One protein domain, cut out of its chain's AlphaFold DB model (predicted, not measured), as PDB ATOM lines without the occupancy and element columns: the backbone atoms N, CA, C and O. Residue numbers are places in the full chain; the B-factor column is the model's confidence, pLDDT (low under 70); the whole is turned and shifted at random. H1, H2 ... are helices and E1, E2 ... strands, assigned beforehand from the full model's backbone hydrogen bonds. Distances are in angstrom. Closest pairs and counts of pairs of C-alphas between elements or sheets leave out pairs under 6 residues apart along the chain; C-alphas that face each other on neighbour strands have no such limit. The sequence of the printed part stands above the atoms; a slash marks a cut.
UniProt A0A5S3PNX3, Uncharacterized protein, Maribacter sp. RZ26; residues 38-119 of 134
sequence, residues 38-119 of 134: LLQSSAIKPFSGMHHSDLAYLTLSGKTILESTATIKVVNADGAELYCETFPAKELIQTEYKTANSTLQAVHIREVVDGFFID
ATOM      1  N   LEU A  38     139.495 145.170 189.063       93.69
ATOM      2  CA  LEU A  38     138.130 144.826 188.684       93.69
ATOM      3  C   LEU A  38     137.117 145.462 189.628       93.69
ATOM      4  O   LEU A  38     136.044 145.872 189.197       93.69
ATOM      5  N   LEU A  39     137.449 145.491 190.919       93.31
ATOM      6  CA  LEU A  39     136.589 146.006 191.972       93.31
ATOM      7  C   LEU A  39     137.444 146.464 193.148       93.31
ATOM      8  O   LEU A  39     138.506 145.895 193.412       93.31
ATOM      9  N   GLN A  40     136.975 147.473 193.864       93.62
ATOM     10  CA  GLN A  40     137.623 147.928 195.079       93.62
ATOM     11  C   GLN A  40     136.579 148.462 196.049       93.62
ATOM     12  O   GLN A  40     135.760 149.297 195.675       93.62
ATOM     13  N   SER A  41     136.675 148.022 197.298       93.50
ATOM     14  CA  SER A  41     135.970 148.608 198.431       93.50
ATOM     15  C   SER A  41     136.982 149.225 199.389       93.50
ATOM     16  O   SER A  41     138.137 148.793 199.456       93.50
ATOM     17  N   SER A  42     136.576 150.268 200.104       93.38
ATOM     18  CA  SER A  42     137.436 150.948 201.068       93.38
ATOM     19  C   SER A  42     136.638 151.525 202.220       93.38
ATOM     20  O   SER A  42     135.532 152.019 202.011       93.38
ATOM     21  N   ALA A  43     137.232 151.540 203.406       92.44
ATOM     22  CA  ALA A  43     136.643 152.163 204.580       92.44
ATOM     23  C   ALA A  43     137.708 152.747 205.500       92.44
ATOM     24  O   ALA A  43     138.866 152.332 205.494       92.44
ATOM     25  N   ILE A  44     137.279 153.692 206.330       90.75
ATOM     26  CA  ILE A  44     138.073 154.198 207.442       90.75
ATOM     27  C   ILE A  44     137.735 153.353 208.672       90.75
ATOM     28  O   ILE A  44     136.579 153.323 209.100       90.75
ATOM     29  N   LYS A  45     138.723 152.651 209.229       84.94
ATOM     30  CA  LYS A  45     138.567 151.762 210.391       84.94
ATOM     31  C   LYS A  45     139.802 151.861 211.306       84.94
ATOM     32  O   LYS A  45     140.911 152.018 210.803       84.94
ATOM     33  N   PRO A  46     139.653 151.746 212.635       84.12
ATOM     34  CA  PRO A  46     140.765 151.865 213.583       84.12
ATOM     35  C   PRO A  46     141.554 150.550 213.735       84.12
ATOM     36  O   PRO A  46     141.328 149.793 214.678       84.12
ATOM     37  N   PHE A  47     142.490 150.261 212.827       80.94
ATOM     38  CA  PHE A  47     143.319 149.041 212.867       80.94
ATOM     39  C   PHE A  47     144.545 149.168 213.788       80.94
ATOM     40  O   PHE A  47     144.912 148.215 214.470       80.94
ATOM     41  N   SER A  48     145.178 150.340 213.830       77.38
ATOM     42  CA  SER A  48     146.366 150.655 214.636       77.38
ATOM     43  C   SER A  48     146.036 151.163 216.045       77.38
ATOM     44  O   SER A  48     146.938 151.389 216.850       77.38
ATOM     45  N   GLY A  49     144.748 151.308 216.375       76.69
ATOM     46  CA  GLY A  49     144.244 151.646 217.709       76.69
ATOM     47  C   GLY A  49     142.942 152.450 217.659       76.69
ATOM     48  O   GLY A  49     142.655 153.101 216.661       76.69
ATOM     49  N   MET A  50     142.164 152.447 218.751       72.81
ATOM     50  CA  MET A  50     140.796 153.013 218.820       72.81
ATOM     51  C   MET A  50     140.648 154.489 218.403       72.81
ATOM     52  O   MET A  50     139.536 154.925 218.119       72.81
ATOM     53  N   HIS A  51     141.733 155.262 218.373       75.56
ATOM     54  CA  HIS A  51     141.720 156.683 217.999       75.56
ATOM     55  C   HIS A  51     142.378 156.969 216.646       75.56
ATOM     56  O   HIS A  51     142.499 158.131 216.260       75.56
ATOM     57  N   HIS A  52     142.809 155.931 215.931       78.12
ATOM     58  CA  HIS A  52     143.426 156.072 214.624       78.12
ATOM     59  C   HIS A  52     142.395 155.888 213.514       78.12
ATOM     60  O   HIS A  52     141.488 155.065 213.593       78.12
ATOM     61  N   SER A  53     142.535 156.703 212.475       85.75
ATOM     62  CA  SER A  53     141.717 156.658 211.269       85.75
ATOM     63  C   SER A  53     142.543 155.997 210.173       85.75
ATOM     64  O   SER A  53     143.132 156.693 209.344       85.75
ATOM     65  N   ASP A  54     142.626 154.669 210.195       90.50
ATOM     66  CA  ASP A  54     143.350 153.924 209.168       90.50
ATOM     67  C   ASP A  54     142.446 153.664 207.972       90.50
ATOM     68  O   ASP A  54     141.236 153.467 208.099       90.50
ATOM     69  N   LEU A  55     143.045 153.674 206.791       93.25
ATOM     70  CA  LEU A  55     142.341 153.461 205.545       93.25
ATOM     71  C   LEU A  55     142.554 152.016 205.107       93.25
ATOM     72  O   LEU A  55     143.674 151.599 204.807       93.25
ATOM     73  N   ALA A  56     141.469 151.253 205.107       93.38
ATOM     74  CA  ALA A  56     141.435 149.870 204.675       93.38
ATOM     75  C   ALA A  56     140.884 149.774 203.253       93.38
ATOM     76  O   ALA A  56     139.943 150.479 202.885       93.38
ATOM     77  N   TYR A  57     141.459 148.872 202.472       94.50
ATOM     78  CA  TYR A  57     141.096 148.576 201.097       94.50
ATOM     79  C   TYR A  57     140.933 147.073 200.934       94.50
ATOM     80  O   TYR A  57     141.756 146.312 201.436       94.50
ATOM     81  N   LEU A  58     139.917 146.662 200.185       95.44
ATOM     82  CA  LEU A  58     139.817 145.335 199.593       95.44
ATOM     83  C   LEU A  58     139.770 145.524 198.082       95.44
ATOM     84  O   LEU A  58     138.812 146.084 197.553       95.44
ATOM     85  N   THR A  59     140.803 145.062 197.392       96.19
ATOM     86  CA  THR A  59     140.951 145.213 195.944       96.19
ATOM     87  C   THR A  59     140.910 143.849 195.274       96.19
ATOM     88  O   THR A  59     141.701 142.971 195.609       96.19
ATOM     89  N   LEU A  60     140.033 143.683 194.285       96.31
ATOM     90  CA  LEU A  60     140.068 142.567 193.346       96.31
ATOM     91  C   LEU A  60     140.829 142.974 192.096       96.31
ATOM     92  O   LEU A  60     140.494 143.969 191.449       96.31
ATOM     93  N   SER A  61     141.815 142.176 191.707       95.19
ATOM     94  CA  SER A  61     142.585 142.442 190.499       95.19
ATOM     95  C   SER A  61     142.869 141.176 189.697       95.19
ATOM     96  O   SER A  61     143.122 140.106 190.251       95.19
ATOM     97  N   GLY A  62     142.767 141.276 188.373       93.12
ATOM     98  CA  GLY A  62     142.865 140.134 187.465       93.12
ATOM     99  C   GLY A  62     142.000 140.315 186.222       93.12
ATOM    100  O   GLY A  62     141.511 141.402 185.954       93.12
ATOM    101  N   LYS A  63     141.793 139.244 185.452       91.12
ATOM    102  CA  LYS A  63     141.002 139.309 184.206       91.12
ATOM    103  C   LYS A  63     139.502 139.137 184.425       91.12
ATOM    104  O   LYS A  63     138.697 139.736 183.723       91.12
ATOM    105  N   THR A  64     139.120 138.268 185.358       93.75
ATOM    106  CA  THR A  64     137.723 137.948 185.671       93.75
ATOM    107  C   THR A  64     137.546 137.850 187.178       93.75
ATOM    108  O   THR A  64     138.497 137.536 187.884       93.75
ATOM    109  N   ILE A  65     136.328 138.079 187.679       94.38
ATOM    110  CA  ILE A  65     136.041 138.054 189.123       94.38
ATOM    111  C   ILE A  65     136.440 136.714 189.761       94.38
ATOM    112  O   ILE A  65     137.120 136.699 190.781       94.38
ATOM    113  N   LEU A  66     136.094 135.585 189.136       95.19
ATOM    114  CA  LEU A  66     136.365 134.256 189.700       95.19
ATOM    115  C   LEU A  66     137.842 133.859 189.677       95.19
ATOM    116  O   LEU A  66     138.246 133.004 190.458       95.19
ATOM    117  N   GLU A  67     138.637 134.428 188.778       94.81
ATOM    118  CA  GLU A  67     140.075 134.151 188.668       94.81
ATOM    119  C   GLU A  67     140.925 135.289 189.238       94.81
ATOM    120  O   GLU A  67     142.148 135.265 189.123       94.81
ATOM    121  N   SER A  68     140.282 136.303 189.819       95.44
ATOM    122  CA  SER A  68     140.970 137.450 190.386       95.44
ATOM    123  C   SER A  68     141.616 137.128 191.726       95.44
ATOM    124  O   SER A  68     141.271 136.172 192.428       95.44
ATOM    125  N   THR A  69     142.567 137.978 192.066       96.94
ATOM    126  CA  THR A  69     143.251 138.006 193.343       96.94
ATOM    127  C   THR A  69     142.637 139.111 194.191       96.94
ATOM    128  O   THR A  69     142.525 140.249 193.731       96.94
ATOM    129  N   ALA A  70     142.251 138.770 195.416       96.81
ATOM    130  CA  ALA A  70     141.821 139.704 196.440       96.81
ATOM    131  C   ALA A  70     143.024 140.145 197.274       96.81
ATOM    132  O   ALA A  70     143.792 139.311 197.749       96.81
ATOM    133  N   THR A  71     143.177 141.449 197.465       97.12
ATOM    134  CA  THR A  71     144.199 142.034 198.331       97.12
ATOM    135  C   THR A  71     143.523 142.927 199.355       97.12
ATOM    136  O   THR A  71     142.874 143.906 198.983       97.12
ATOM    137  N   ILE A  72     143.694 142.604 200.636       95.25
ATOM    138  CA  ILE A  72     143.338 143.496 201.737       95.25
ATOM    139  C   ILE A  72     144.578 144.302 202.087       95.25
ATOM    140  O   ILE A  72     145.628 143.723 202.355       95.25
ATOM    141  N   LYS A  73     144.467 145.627 202.108       95.12
ATOM    142  CA  LYS A  73     145.554 146.523 202.505       95.12
ATOM    143  C   LYS A  73     145.050 147.572 203.475       95.12
ATOM    144  O   LYS A  73     144.027 148.195 203.227       95.12
ATOM    145  N   VAL A  74     145.801 147.807 204.541       92.75
ATOM    146  CA  VAL A  74     145.526 148.857 205.520       92.75
ATOM    147  C   VAL A  74     146.717 149.796 205.588       92.75
ATOM    148  O   VAL A  74     147.861 149.351 205.714       92.75
ATOM    149  N   VAL A  75     146.448 151.096 205.509       92.62
ATOM    150  CA  VAL A  75     147.453 152.152 205.639       92.62
ATOM    151  C   VAL A  75     147.057 153.136 206.731       92.62
ATOM    152  O   VAL A  75     145.877 153.437 206.901       92.62
ATOM    153  N   ASN A  76     148.040 153.649 207.464       90.69
ATOM    154  CA  ASN A  76     147.809 154.707 208.445       90.69
ATOM    155  C   ASN A  76     147.712 156.094 207.774       90.69
ATOM    156  O   ASN A  76     147.863 156.230 206.557       90.69
ATOM    157  N   ALA A  77     147.502 157.140 208.576       89.00
ATOM    158  CA  ALA A  77     147.406 158.523 208.096       89.00
ATOM    159  C   ALA A  77     148.670 159.037 207.373       89.00
ATOM    160  O   ALA A  77     148.571 159.900 206.503       89.00
ATOM    161  N   ASP A  78     149.845 158.486 207.692       90.25
ATOM    162  CA  ASP A  78     151.116 158.818 207.033       90.25
ATOM    163  C   ASP A  78     151.308 158.053 205.708       90.25
ATOM    164  O   ASP A  78     152.301 158.245 205.000       90.25
ATOM    165  N   GLY A  79     150.372 157.163 205.365       87.00
ATOM    166  CA  GLY A  79     150.444 156.278 204.205       87.00
ATOM    167  C   GLY A  79     151.346 155.058 204.407       87.00
ATOM    168  O   GLY A  79     151.640 154.357 203.435       87.00
ATOM    169  N   ALA A  80     151.795 154.789 205.637       91.00
ATOM    170  CA  ALA A  80     152.558 153.591 205.960       91.00
ATOM    171  C   ALA A  80     151.642 152.362 205.970       91.00
ATOM    172  O   ALA A  80     150.544 152.393 206.524       91.00
ATOM    173  N   GLU A  81     152.106 151.275 205.357       93.06
ATOM    174  CA  GLU A  81     151.392 150.000 205.341       93.06
ATOM    175  C   GLU A  81     151.423 149.358 206.730       93.06
ATOM    176  O   GLU A  81     152.490 149.093 207.280       93.06
ATOM    177  N   LEU A  82     150.237 149.125 207.288       90.19
ATOM    178  CA  LEU A  82     150.047 148.446 208.568       90.19
ATOM    179  C   LEU A  82     149.800 146.950 208.373       90.19
ATOM    180  O   LEU A  82     150.228 146.134 209.184       90.19
ATOM    181  N   TYR A  83     149.087 146.600 207.303       89.75
ATOM    182  CA  TYR A  83     148.716 145.230 206.983       89.75
ATOM    183  C   TYR A  83     148.492 145.081 205.479       89.75
ATOM    184  O   TYR A  83     147.954 145.981 204.828       89.75
ATOM    185  N   CYS A  84     148.900 143.938 204.941       92.38
ATOM    186  CA  CYS A  84     148.667 143.559 203.560       92.38
ATOM    187  C   CYS A  84     148.566 142.039 203.478       92.38
ATOM    188  O   CYS A  84     149.505 141.329 203.841       92.38
ATOM    189  N   GLU A  85     147.437 141.540 202.995       93.06
ATOM    190  CA  GLU A  85     147.226 140.120 202.745       93.06
ATOM    191  C   GLU A  85     146.623 139.930 201.361       93.06
ATOM    192  O   GLU A  85     145.882 140.774 200.860       93.06
ATOM    193  N   THR A  86     146.992 138.835 200.707       95.31
ATOM    194  CA  THR A  86     146.556 138.529 199.352       95.31
ATOM    195  C   THR A  86     146.154 137.069 199.245       95.31
ATOM    196  O   THR A  86     146.912 136.188 199.643       95.31
ATOM    197  N   PHE A  87     144.984 136.824 198.664       96.31
ATOM    198  CA  PHE A  87     144.396 135.496 198.522       96.31
ATOM    199  C   PHE A  87     143.509 135.412 197.263       96.31
ATOM    200  O   PHE A  87     143.131 136.434 196.684       96.31
ATOM    201  N   PRO A  88     143.183 134.207 196.767       97.19
ATOM    202  CA  PRO A  88     142.256 134.031 195.651       97.19
ATOM    203  C   PRO A  88     140.857 134.582 195.962       97.19
ATOM    204  O   PRO A  88     140.273 134.252 196.991       97.19
ATOM    205  N   ALA A  89     140.240 135.315 195.031       96.00
ATOM    206  CA  ALA A  89     138.900 135.886 195.232       96.00
ATOM    207  C   ALA A  89     137.810 134.839 195.522       96.00
ATOM    208  O   ALA A  89     136.794 135.146 196.139       96.00
ATOM    209  N   LYS A  90     138.023 133.580 195.117       95.69
ATOM    210  CA  LYS A  90     137.115 132.464 195.427       95.69
ATOM    211  C   LYS A  90     136.990 132.183 196.924       95.69
ATOM    212  O   LYS A  90     135.999 131.585 197.329       95.69
ATOM    213  N   GLU A  91     137.956 132.600 197.737       96.19
ATOM    214  CA  GLU A  91     137.874 132.453 199.193       96.19
ATOM    215  C   GLU A  91     136.851 133.413 199.821       96.19
ATOM    216  O   GLU A  91     136.357 133.139 200.909       96.19
ATOM    217  N   LEU A  92     136.432 134.465 199.101       95.00
ATOM    218  CA  LEU A  92     135.310 135.329 199.495       95.00
ATOM    219  C   LEU A  92     133.940 134.650 199.309       95.00
ATOM    220  O   LEU A  92     132.921 135.169 199.768       95.00
ATOM    221  N   ILE A  93     133.877 133.501 198.622       94.81
ATOM    222  CA  ILE A  93     132.620 132.787 198.383       94.81
ATOM    223  C   ILE A  93     132.182 132.073 199.664       94.81
ATOM    224  O   ILE A  93     132.825 131.125 200.130       94.81
ATOM    225  N   GLN A  94     131.032 132.492 200.193       93.50
ATOM    226  CA  GLN A  94     130.396 131.854 201.341       93.50
ATOM    227  C   GLN A  94     129.944 130.431 200.991       93.50
ATOM    228  O   GLN A  94     129.728 130.087 199.826       93.50
ATOM    229  N   THR A  95     129.838 129.571 202.003       93.44
ATOM    230  CA  THR A  95     129.662 128.123 201.817       93.44
ATOM    231  C   THR A  95     128.435 127.776 200.972       93.44
ATOM    232  O   THR A  95     128.505 126.862 200.150       93.44
ATOM    233  N   GLU A  96     127.357 128.547 201.096       93.25
ATOM    234  CA  GLU A  96     126.076 128.353 200.409       93.25
ATOM    235  C   GLU A  96     126.189 128.584 198.894       93.25
ATOM    236  O   GLU A  96     125.433 128.007 198.114       93.25
ATOM    237  N   TYR A  97     127.175 129.375 198.464       93.94
ATOM    238  CA  TYR A  97     127.403 129.731 197.063       93.94
ATOM    239  C   TYR A  97     128.504 128.895 196.394       93.94
ATOM    240  O   TYR A  97     128.683 128.971 195.176       93.94
ATOM    241  N   LYS A  98     129.223 128.038 197.138       92.81
ATOM    242  CA  LYS A  98     130.335 127.227 196.594       92.81
ATOM    243  C   LYS A  98     129.911 126.250 195.496       92.81
ATOM    244  O   LYS A  98     130.709 125.944 194.615       92.81
ATOM    245  N   THR A  99     128.671 125.769 195.531       94.00
ATOM    246  CA  THR A  99     128.108 124.856 194.520       94.00
ATOM    247  C   THR A  99     127.264 125.573 193.466       94.00
ATOM    248  O   THR A  99     126.796 124.936 192.521       94.00
ATOM    249  N   ALA A 100     127.072 126.890 193.598       95.62
ATOM    250  CA  ALA A 100     126.332 127.683 192.629       95.62
ATOM    251  C   ALA A 100     127.074 127.754 191.285       95.62
ATOM    252  O   ALA A 100     128.275 127.496 191.188       95.62
ATOM    253  N   ASN A 101     126.358 128.132 190.226       97.69
ATOM    254  CA  ASN A 101     126.995 128.356 188.932       97.69
ATOM    255  C   ASN A 101     127.934 129.579 188.970       97.69
ATOM    256  O   ASN A 101     127.828 130.451 189.835       97.69
ATOM    257  N   SER A 102     128.825 129.670 187.984       95.50
ATOM    258  CA  SER A 102     129.847 130.720 187.898       95.50
ATOM    259  C   SER A 102     129.282 132.144 187.882       95.50
ATOM    260  O   SER A 102     129.905 133.055 188.421       95.50
ATOM    261  N   THR A 103     128.098 132.351 187.300       96.62
ATOM    262  CA  THR A 103     127.469 133.678 187.259       96.62
ATOM    263  C   THR A 103     127.044 134.106 188.658       96.62
ATOM    264  O   THR A 103     127.394 135.202 189.088       96.62
ATOM    265  N   LEU A 104     126.370 133.222 189.396       96.69
ATOM    266  CA  LEU A 104     125.953 133.486 190.774       96.69
ATOM    267  C   LEU A 104     127.149 133.658 191.711       96.69
ATOM    268  O   LEU A 104     127.153 134.579 192.517       96.69
ATOM    269  N   GLN A 105     128.200 132.849 191.562       96.75
ATOM    270  CA  GLN A 105     129.430 133.025 192.340       96.75
ATOM    271  C   GLN A 105     130.085 134.389 192.090       96.75
ATOM    272  O   GLN A 105     130.542 135.042 193.023       96.75
ATOM    273  N   ALA A 106     130.125 134.841 190.834       95.69
ATOM    274  CA  ALA A 106     130.698 136.138 190.494       95.69
ATOM    275  C   ALA A 106     129.840 137.312 190.989       95.69
ATOM    276  O   ALA A 106     130.387 138.374 191.274       95.69
ATOM    277  N   VAL A 107     128.514 137.162 191.051       95.56
ATOM    278  CA  VAL A 107     127.623 138.151 191.682       95.56
ATOM    279  C   VAL A 107     127.878 138.189 193.185       95.56
ATOM    280  O   VAL A 107     128.185 139.255 193.706       95.56
ATOM    281  N   HIS A 108     127.898 137.028 193.839       96.62
ATOM    282  CA  HIS A 108     128.162 136.909 195.273       96.62
ATOM    283  C   HIS A 108     129.497 137.545 195.681       96.62
ATOM    284  O   HIS A 108     129.559 138.288 196.650       96.62
ATOM    285  N   ILE A 109     130.576 137.325 194.917       96.50
ATOM    286  CA  ILE A 109     131.865 137.983 195.199       96.50
ATOM    287  C   ILE A 109     131.742 139.513 195.147       96.50
ATOM    288  O   ILE A 109     132.337 140.186 195.983       96.50
ATOM    289  N   ARG A 110     130.991 140.076 194.189       95.94
ATOM    290  CA  ARG A 110     130.792 141.534 194.117       95.94
ATOM    291  C   ARG A 110     130.051 142.043 195.349       95.94
ATOM    292  O   ARG A 110     130.513 142.991 195.965       95.94
ATOM    293  N   GLU A 111     128.982 141.355 195.745       93.94
ATOM    294  CA  GLU A 111     128.203 141.693 196.942       93.94
ATOM    295  C   GLU A 111     129.055 141.637 198.216       93.94
ATOM    296  O   GLU A 111     129.004 142.551 199.037       93.94
ATOM    297  N   VAL A 112     129.891 140.601 198.359       93.75
ATOM    298  CA  VAL A 112     130.811 140.472 199.498       93.75
ATOM    299  C   VAL A 112     131.838 141.596 199.517       93.75
ATOM    300  O   VAL A 112     132.114 142.122 200.588       93.75
ATOM    301  N   VAL A 113     132.411 141.977 198.373       93.38
ATOM    302  CA  VAL A 113     133.392 143.073 198.315       93.38
ATOM    303  C   VAL A 113     132.737 144.414 198.630       93.38
ATOM    304  O   VAL A 113     133.269 145.168 199.444       93.38
ATOM    305  N   ASP A 114     131.582 144.702 198.032       91.25
ATOM    306  CA  ASP A 114     130.850 145.951 198.260       91.25
ATOM    307  C   ASP A 114     130.430 146.080 199.733       91.25
ATOM    308  O   ASP A 114     130.562 147.147 200.334       91.25
ATOM    309  N   GLY A 115     130.010 144.969 200.347       90.12
ATOM    310  CA  GLY A 115     129.636 144.891 201.758       90.12
ATOM    311  C   GLY A 115     130.792 144.678 202.736       90.12
ATOM    312  O   GLY A 115     130.555 144.683 203.939       90.12
ATOM    313  N   PHE A 116     132.033 144.502 202.267       90.94
ATOM    314  CA  PHE A 116     133.121 143.941 203.081       90.94
ATOM    315  C   PHE A 116     133.436 144.737 204.354       90.94
ATOM    316  O   PHE A 116     133.797 144.163 205.376       90.94
ATOM    317  N   PHE A 117     133.310 146.064 204.288       89.44
ATOM    318  CA  PHE A 117     133.593 146.956 205.415       89.44
ATOM    319  C   PHE A 117     132.340 147.549 206.074       89.44
ATOM    320  O   PHE A 117     132.470 148.366 206.995       89.44
ATOM    321  N   ILE A 118     131.146 147.171 205.610       84.50
ATOM    322  CA  ILE A 118     129.885 147.619 206.199       84.50
ATOM    323  C   ILE A 118     129.650 146.772 207.453       84.50
ATOM    324  O   ILE A 118     129.468 145.560 207.359       84.50
ATOM    325  N   ASP A 119     129.666 147.395 208.632       67.62
ATOM    326  CA  ASP A 119     129.292 146.690 209.863       67.62
ATOM    327  C   ASP A 119     127.794 146.326 209.798       67.62
ATOM    328  O   ASP A 119     127.002 147.069 209.216       67.62
TER     329      ASP A 119
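This is residues 38 to 119 of the 134 residues of an uncharacterized protein of Maribacter sp. RZ26 (UniProt A0A5S3PNX3). One twisted sheet of four strands makes a wall, with H1 and H2 over one face and the other face bare. H2 covers the E1 and E2 side with its residues 109 to 114, while its first part reaches past the strand ends. The printed part has 82 residues with four named strands and two named helices, which follow along the chain as E1, E2, E3, E4, H1, H2; the sheet order is E1 - E2 - E3 - E4, all antiparallel, and the class is mixed, helices and strands. It is only just compact, close to loose, with a radius of gyration of the C-alphas of 13.8 A, and elongated, spanning 43 by 25 by 15 A.

Find C-alpha 38 at (138.130, 144.826, 188.684); from there E1 runs 22.8 A to residue 45. E2 is residues 54 to 61, 21.9 A; E3 is 69 to 75, 19.2 A; E4 is 81 to 88, 20.8 A. H1 is residues 89 to 92, 5.6 A. H2, residues 102 to 114, runs 18.4 A to C-alpha 114 at (130.850, 145.951, 198.260).

Look first at the meander E1 E2 E3 E4, each strand the antiparallel neighbour of the one before, in three hairpins. Check N 41 and O 58, 2.9 A, then N 57 and O 73, 2.8 A, then N 72 and O 85, 2.9 A. Edge strands E1 and E4 are apart. H2 is on the sheet at a height of 11.0 A, along the strands at 16 degrees to E1 on the local plane; their closest C-alphas, Ser 41 and Asp 114, are 5.8 A apart. H1 is on the same face, height 7.6 A, and touches H2 residues 109 to 112 alone, closest at C-alphas 92 and 109, 6.1 A. In H2 every O i to N i+4 pair is within hydrogen-bond range; H1 is too short for such a pair.

The C-alphas farthest apart, of His 51 and Asn 101, are 43.2 A apart. The printed part has no cut, and no link is long. Mean pLDDT of the printed part is 91.9; look for low confidence at residue 119, under 70.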